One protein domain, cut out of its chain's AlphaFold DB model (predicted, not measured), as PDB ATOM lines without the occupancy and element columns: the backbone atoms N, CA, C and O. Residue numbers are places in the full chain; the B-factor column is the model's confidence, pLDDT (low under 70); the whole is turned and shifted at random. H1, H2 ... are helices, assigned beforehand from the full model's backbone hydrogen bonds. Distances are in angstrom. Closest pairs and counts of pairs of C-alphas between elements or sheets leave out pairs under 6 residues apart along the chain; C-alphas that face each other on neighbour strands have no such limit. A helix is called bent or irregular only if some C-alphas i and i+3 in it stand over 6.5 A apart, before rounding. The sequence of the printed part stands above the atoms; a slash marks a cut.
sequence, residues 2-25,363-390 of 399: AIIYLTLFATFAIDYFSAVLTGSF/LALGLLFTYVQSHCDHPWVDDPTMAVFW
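What this domain is: This is residues 2 to 25 and 363 to 390 of the 399 residues of an uncharacterized protein of Laccaria amethystina LaAM-08-1 (UniProt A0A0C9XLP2). A long helix, H1, and a shorter one, H2, run side by side in opposite directions but touch over a short stretch alone, while the far part of H1, with residues 12 to 25 standing free, sticks out as a long arm. From the last residue of H2 a long link with no named element crosses to a small helix, H3, which is apart from both H1 and H2. The printed part has 52 residues with three named helices, in the order H1, H2, H3, and no named strand; the class is all helix. The whole is extended, with a radius of gyration of the C-alphas of 15.6 A, and its outline is a rod spanning 49 by 23 by 17 A.

Where its parts are: H1, residues 2 to 22, is the longest helix and measures 31.5 A from first to last C-alpha, from C-alpha 2 at (16.479, -17.695, 44.052) to C-alpha 22 at (18.154, -20.883, 12.788). It has a kink of 39 degrees near residue 16, and it is neither bent nor irregular, but only just: C-alphas 16 and 19 are 6.2 A apart. H2, residues 363 to 374, measures 16.5 A. H3, residues 386 to 390, measures 7.2 A and ends with C-alpha 390 at (5.214, -10.425, 52.826).

How they stand to each other: H1 and H2 touch, with 5 pairs of C-alphas within 8 A. Their closest C-alphas are those of Thr 7 and Leu 365, 6.3 A apart. They stand at a shallow tilt of 22 degrees and run opposite ways. H1 touches H2 with residues 3 to 7 alone, and H2 touches H1 with residues 365 to 369 alone. H3 is apart from H1 and from H2. In H2 every O i to N i+4 pair is within hydrogen-bond range; in H1 12 of 17 are, and in H3 0 of 1, beside 2 of 2 O i to N i+3 pairs.

The domain as a whole: The two C-alphas farthest apart are those of Phe 25 and Phe 389, at 50.5 A. Residues 12 to 25, of which 12 to 22 belong to H1, and residues 382 to 389, of which 386 to 389 belong to H3, stand free; the body without them spans 25 by 18 by 12 A. Residues 26 to 362 are cut out and not printed, and C-alphas 25 and 363 are 24.5 A apart across the cut. The link from H2 to H3, of 11 residues, is long. The mean pLDDT of the printed part is 73.5; 20 residues are under 70, among them residues 18 to 21, 377 to 382 and 386 to 390.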
ATOM      1  N   ALA A   2      15.446 -17.220  44.993       68.12
ATOM      2  CA  ALA A   2      16.479 -17.695  44.052       68.12
ATOM      3  C   ALA A   2      15.937 -18.517  42.865       68.12
ATOM      4  O   ALA A   2      16.328 -18.272  41.731       68.12
ATOM      5  N   ILE A   3      14.989 -19.430  43.112       69.12
ATOM      6  CA  ILE A   3      14.396 -20.273  42.061       69.12
ATOM      7  C   ILE A   3      13.653 -19.424  41.025       69.12
ATOM      8  O   ILE A   3      13.872 -19.634  39.845       69.12
ATOM      9  N   ILE A   4      12.874 -18.420  41.452       70.12
ATOM     10  CA  ILE A   4      12.107 -17.517  40.568       70.12
ATOM     11  C   ILE A   4      13.032 -16.722  39.641       70.12
ATOM     12  O   ILE A   4      12.779 -16.628  38.443       70.12
ATOM     13  N   TYR A   5      14.123 -16.166  40.179       71.81
ATOM     14  CA  TYR A   5      15.110 -15.456  39.361       71.81
ATOM     15  C   TYR A   5      15.809 -16.390  38.371       71.81
ATOM     16  O   TYR A   5      16.101 -15.981  37.250       71.81
ATOM     17  N   LEU A   6      16.040 -17.645  38.758       74.44
ATOM     18  CA  LEU A   6      16.673 -18.649  37.911       74.44
ATOM     19  C   LEU A   6      15.733 -19.115  36.788       74.44
ATOM     20  O   LEU A   6      16.184 -19.232  35.650       74.44
ATOM     21  N   THR A   7      14.430 -19.287  37.055       71.25
ATOM     22  CA  THR A   7      13.429 -19.547  36.005       71.25
ATOM     23  C   THR A   7      13.283 -18.360  35.061       71.25
ATOM     24  O   THR A   7      13.338 -18.567  33.856       71.25
ATOM     25  N   LEU A   8      13.174 -17.127  35.574       73.69
ATOM     26  CA  LEU A   8      13.062 -15.918  34.742       73.69
ATOM     27  C   LEU A   8      14.294 -15.704  33.853       73.69
ATOM     28  O   LEU A   8      14.165 -15.392  32.668       73.69
ATOM     29  N   PHE A   9      15.489 -15.908  34.408       76.25
ATOM     30  CA  PHE A   9      16.735 -15.837  33.650       76.25
ATOM     31  C   PHE A   9      16.801 -16.925  32.570       76.25
ATOM     32  O   PHE A   9      17.157 -16.634  31.430       76.25
ATOM     33  N   ALA A  10      16.405 -18.161  32.896       74.69
ATOM     34  CA  ALA A  10      16.368 -19.260  31.935       74.69
ATOM     35  C   ALA A  10      15.363 -19.005  30.799       74.69
ATOM     36  O   ALA A  10      15.695 -19.237  29.638       74.69
ATOM     37  N   THR A  11      14.174 -18.470  31.101       74.19
ATOM     38  CA  THR A  11      13.177 -18.115  30.079       74.19
ATOM     39  C   THR A  11      13.644 -16.973  29.185       74.19
ATOM     40  O   THR A  11      13.470 -17.051  27.976       74.19
ATOM     41  N   PHE A  12      14.307 -15.955  29.744       73.75
ATOM     42  CA  PHE A  12      14.849 -14.846  28.956       73.75
ATOM     43  C   PHE A  12      16.000 -15.296  28.048       73.75
ATOM     44  O   PHE A  12      16.110 -14.857  26.907       73.75
ATOM     45  N   ALA A  13      16.848 -16.212  28.524       73.75
ATOM     46  CA  ALA A  13      17.956 -16.736  27.735       73.75
ATOM     47  C   ALA A  13      17.483 -17.564  26.520       73.75
ATOM     48  O   ALA A  13      18.131 -17.514  25.475       73.75
ATOM     49  N   ILE A  14      16.350 -18.278  26.614       71.88
ATOM     50  CA  ILE A  14      15.784 -19.080  25.507       71.88
ATOM     51  C   ILE A  14      15.508 -18.247  24.256       71.88
ATOM     52  O   ILE A  14      15.813 -18.711  23.154       71.88
ATOM     53  N   ASP A  15      14.990 -17.028  24.408       67.50
ATOM     54  CA  ASP A  15      14.659 -16.169  23.264       67.50
ATOM     55  C   ASP A  15      15.903 -15.825  22.427       67.50
ATOM     56  O   ASP A  15      15.826 -15.712  21.201       67.50
ATOM     57  N   TYR A  16      17.084 -15.786  23.050       69.12
ATOM     58  CA  TYR A  16      18.363 -15.596  22.358       69.12
ATOM     59  C   TYR A  16      18.921 -16.890  21.740       69.12
ATOM     60  O   TYR A  16      19.696 -16.833  20.782       69.12
ATOM     61  N   PHE A  17      18.499 -18.068  22.210       70.19
ATOM     62  CA  PHE A  17      18.913 -19.365  21.656       70.19
ATOM     63  C   PHE A  17      18.139 -19.782  20.397       70.19
ATOM     64  O   PHE A  17      18.551 -20.722  19.714       70.19
ATOM     65  N   SER A  18      17.089 -19.049  20.014       68.00
ATOM     66  CA  SER A  18      16.463 -19.129  18.681       68.00
ATOM     67  C   SER A  18      17.505 -19.061  17.547       68.00
ATOM     68  O   SER A  18      17.451 -19.844  16.595       68.00
ATOM     69  N   ALA A  19      18.537 -18.224  17.714       64.06
ATOM     70  CA  ALA A  19      19.653 -18.089  16.777       64.06
ATOM     71  C   ALA A  19      20.476 -19.385  16.596       64.06
ATOM     72  O   ALA A  19      21.052 -19.624  15.533       64.06
ATOM     73  N   VAL A  20      20.522 -20.253  17.616       67.75
ATOM     74  CA  VAL A  20      21.204 -21.556  17.538       67.75
ATOM     75  C   VAL A  20      20.430 -22.521  16.639       67.75
ATOM     76  O   VAL A  20      21.046 -23.282  15.891       67.75
ATOM     77  N   LEU A  21      19.093 -22.459  16.659       68.69
ATOM     78  CA  LEU A  21      18.236 -23.281  15.805       68.69
ATOM     79  C   LEU A  21      18.215 -22.767  14.362       68.69
ATOM     80  O   LEU A  21      18.349 -23.562  13.432       68.69
ATOM     81  N   THR A  22      18.113 -21.454  14.147       72.56
ATOM     82  CA  THR A  22      18.154 -20.883  12.788       72.56
ATOM     83  C   THR A  22      19.517 -21.089  12.126       72.56
ATOM     84  O   THR A  22      19.583 -21.307  10.921       72.56
ATOM     85  N   GLY A  23      20.596 -21.147  12.914       74.81
ATOM     86  CA  GLY A  23      21.922 -21.559  12.454       74.81
ATOM     87  C   GLY A  23      22.157 -23.077  12.400       74.81
ATOM     88  O   GLY A  23      23.285 -23.491  12.129       74.81
ATOM     89  N   SER A  24      21.172 -23.925  12.714       80.81
ATOM     90  CA  SER A  24      21.343 -25.391  12.691       80.81
ATOM     91  C   SER A  24      21.196 -25.992  11.293       80.81
ATOM     92  O   SER A  24      21.680 -27.100  11.061       80.81
ATOM     93  N   PHE A  25      20.603 -25.249  10.357       84.44
ATOM     94  CA  PHE A  25      20.526 -25.608   8.947       84.44
ATOM     95  C   PHE A  25      21.550 -24.797   8.164       84.44
ATOM     96  O   PHE A  25      21.535 -23.568   8.191       84.44
ATOM     97  N   LEU A 363      12.246 -26.809  31.008       85.25
ATOM     98  CA  LEU A 363      11.122 -27.634  31.441       85.25
ATOM     99  C   LEU A 363      11.355 -28.190  32.854       85.25
ATOM    100  O   LEU A 363      10.473 -28.091  33.705       85.25
ATOM    101  N   ALA A 364      12.549 -28.723  33.125       87.94
ATOM    102  CA  ALA A 364      12.908 -29.243  34.443       87.94
ATOM    103  C   ALA A 364      12.883 -28.150  35.524       87.94
ATOM    104  O   ALA A 364      12.343 -28.375  36.607       87.94
ATOM    105  N   LEU A 365      13.400 -26.951  35.228       85.81
ATOM    106  CA  LEU A 365      13.329 -25.801  36.135       85.81
ATOM    107  C   LEU A 365      11.888 -25.339  36.389       85.81
ATOM    108  O   LEU A 365      11.544 -25.016  37.525       85.81
ATOM    109  N   GLY A 366      11.042 -25.338  35.358       81.81
ATOM    110  CA  GLY A 366       9.619 -25.021  35.478       81.81
ATOM    111  C   GLY A 366       8.874 -26.023  36.362       81.81
ATOM    112  O   GLY A 366       8.135 -25.617  37.255       81.81
ATOM    113  N   LEU A 367       9.121 -27.323  36.176       85.81
ATOM    114  CA  LEU A 367       8.555 -28.384  37.020       85.81
ATOM    115  C   LEU A 367       9.056 -28.310  38.467       85.81
ATOM    116  O   LEU A 367       8.288 -28.515  39.403       85.81
ATOM    117  N   LEU A 368      10.337 -27.995  38.672       85.50
ATOM    118  CA  LEU A 368      10.884 -27.783  40.012       85.50
ATOM    119  C   LEU A 368      10.218 -26.581  40.691       85.50
ATOM    120  O   LEU A 368       9.877 -26.646  41.869       85.50
ATOM    121  N   PHE A 369      10.014 -25.492  39.948       81.69
ATOM    122  CA  PHE A 369       9.339 -24.303  40.451       81.69
ATOM    123  C   PHE A 369       7.897 -24.607  40.882       81.69
ATOM    124  O   PHE A 369       7.527 -24.263  42.005       81.69
ATOM    125  N   THR A 370       7.111 -25.304  40.054       80.12
ATOM    126  CA  THR A 370       5.731 -25.682  40.408       80.12
ATOM    127  C   THR A 370       5.679 -26.651  41.585       80.12
ATOM    128  O   THR A 370       4.820 -26.502  42.450       80.12
ATOM    129  N   TYR A 371       6.617 -27.599  41.666       85.88
ATOM    130  CA  TYR A 371       6.737 -28.518  42.798       85.88
ATOM    131  C   TYR A 371       7.047 -27.795  44.116       85.88
ATOM    132  O   TYR A 371       6.452 -28.096  45.148       85.88
ATOM    133  N   VAL A 372       7.972 -26.830  44.103       82.88
ATOM    134  CA  VAL A 372       8.275 -26.030  45.300       82.88
ATOM    135  C   VAL A 372       7.078 -25.159  45.669       82.88
ATOM    136  O   VAL A 372       6.709 -25.102  46.838       82.88
ATOM    137  N   GLN A 373       6.439 -24.528  44.681       77.50
ATOM    138  CA  GLN A 373       5.265 -23.691  44.913       77.50
ATOM    139  C   GLN A 373       4.091 -24.489  45.495       77.50
ATOM    140  O   GLN A 373       3.393 -23.963  46.356       77.50
ATOM    141  N   SER A 374       3.897 -25.751  45.098       79.75
ATOM    142  CA  SER A 374       2.830 -26.599  45.648       79.75
ATOM    143  C   SER A 374       3.046 -27.008  47.108       79.75
ATOM    144  O   SER A 374       2.082 -27.376  47.771       79.75
ATOM    145  N   HIS A 375       4.282 -26.932  47.613       81.12
ATOM    146  CA  HIS A 375       4.631 -27.224  49.010       81.12
ATOM    147  C   HIS A 375       4.789 -25.964  49.872       81.12
ATOM    148  O   HIS A 375       5.062 -26.068  51.067       81.12
ATOM    149  N   CYS A 376       4.658 -24.771  49.290       78.06
ATOM    150  CA  CYS A 376       4.665 -23.523  50.039       78.06
ATOM    151  C   CYS A 376       3.229 -23.130  50.409       78.06
ATOM    152  O   CYS A 376       2.471 -22.695  49.549       78.06
ATOM    153  N   ASP A 377       2.891 -23.177  51.700       68.06
ATOM    154  CA  ASP A 377       1.619 -22.685  52.263       68.06
ATOM    155  C   ASP A 377       1.553 -21.143  52.325       68.06
ATOM    156  O   ASP A 377       1.105 -20.550  53.309       68.06
ATOM    157  N   HIS A 378       2.040 -20.460  51.287       65.94
ATOM    158  CA  HIS A 378       1.894 -19.013  51.175       65.94
ATOM    159  C   HIS A 378       0.701 -18.675  50.277       65.94
ATOM    160  O   HIS A 378       0.617 -19.194  49.161       65.94
ATOM    161  N   PRO A 379      -0.219 -17.801  50.731       62.91
ATOM    162  CA  PRO A 379      -1.332 -17.364  49.906       62.91
ATOM    163  C   PRO A 379      -0.799 -16.677  48.649       62.91
ATOM    164  O   PRO A 379       0.211 -15.969  48.686       62.91
ATOM    165  N   TRP A 380      -1.471 -16.929  47.528       62.72
ATOM    166  CA  TRP A 380      -1.152 -16.294  46.258       62.72
ATOM    167  C   TRP A 380      -1.173 -14.771  46.433       62.72
ATOM    168  O   TRP A 380      -2.104 -14.211  47.012       62.72
ATOM    169  N   VAL A 381      -0.108 -14.104  45.994       64.50
ATOM    170  CA  VAL A 381      -0.015 -12.648  46.080       64.50
ATOM    171  C   VAL A 381      -0.778 -12.072  44.891       64.50
ATOM    172  O   VAL A 381      -0.217 -11.918  43.810       64.50
ATOM    173  N   ASP A 382      -2.064 -11.789  45.093       66.81
ATOM    174  CA  ASP A 382      -2.951 -11.239  44.056       66.81
ATOM    175  C   ASP A 382      -2.588  -9.795  43.664       66.81
ATOM    176  O   ASP A 382      -2.898  -9.351  42.559       66.81
ATOM    177  N   ASP A 383      -1.898  -9.063  44.547       72.81
ATOM    178  CA  ASP A 383      -1.436  -7.696  44.305       72.81
ATOM    179  C   ASP A 383       0.100  -7.601  44.422       72.81
ATOM    180  O   ASP A 383       0.644  -7.710  45.528       72.81
ATOM    181  N   PRO A 384       0.835  -7.360  43.318       69.06
ATOM    182  CA  PRO A 384       2.294  -7.278  43.343       69.06
ATOM    183  C   PRO A 384       2.818  -6.114  44.195       69.06
ATOM    184  O   PRO A 384       3.961  -6.168  44.650       69.06
ATOM    185  N   THR A 385       2.004  -5.085  44.465       72.94
ATOM    186  CA  THR A 385       2.387  -3.993  45.376       72.94
ATOM    187  C   THR A 385       2.393  -4.439  46.839       72.94
ATOM    188  O   THR A 385       3.197  -3.944  47.632       72.94
ATOM    189  N   MET A 386       1.582  -5.444  47.189       66.75
ATOM    190  CA  MET A 386       1.553  -6.031  48.527       66.75
ATOM    191  C   MET A 386       2.733  -6.974  48.781       66.75
ATOM    192  O   MET A 386       3.086  -7.180  49.938       66.75
ATOM    193  N   ALA A 387       3.397  -7.492  47.742       68.25
ATOM    194  CA  ALA A 387       4.496  -8.459  47.865       68.25
ATOM    195  C   ALA A 387       5.633  -7.998  48.802       68.25
ATOM    196  O   ALA A 387       6.248  -8.818  49.483       68.25
ATOM    197  N   VAL A 388       5.886  -6.684  48.880       65.50
ATOM    198  CA  VAL A 388       6.927  -6.101  49.744       65.50
ATOM    199  C   VAL A 388       6.653  -6.329  51.235       65.50
ATOM    200  O   VAL A 388       7.595  -6.492  52.006       65.50
ATOM    201  N   PHE A 389       5.380  -6.392  51.641       63.34
ATOM    202  CA  PHE A 389       4.980  -6.581  53.039       63.34
ATOM    203  C   PHE A 389       5.042  -8.044  53.497       63.34
ATOM    204  O   PHE A 389       4.989  -8.310  54.695       63.34
ATOM    205  N   TRP A 390       5.174  -8.983  52.558       63.97
ATOM    206  CA  TRP A 390       5.214 -10.425  52.826       63.97
ATOM    207  C   TRP A 390       6.638 -10.998  52.812       63.97
ATOM    208  O   TRP A 390       6.829 -12.185  53.073       63.97
TER     209      TRP A 390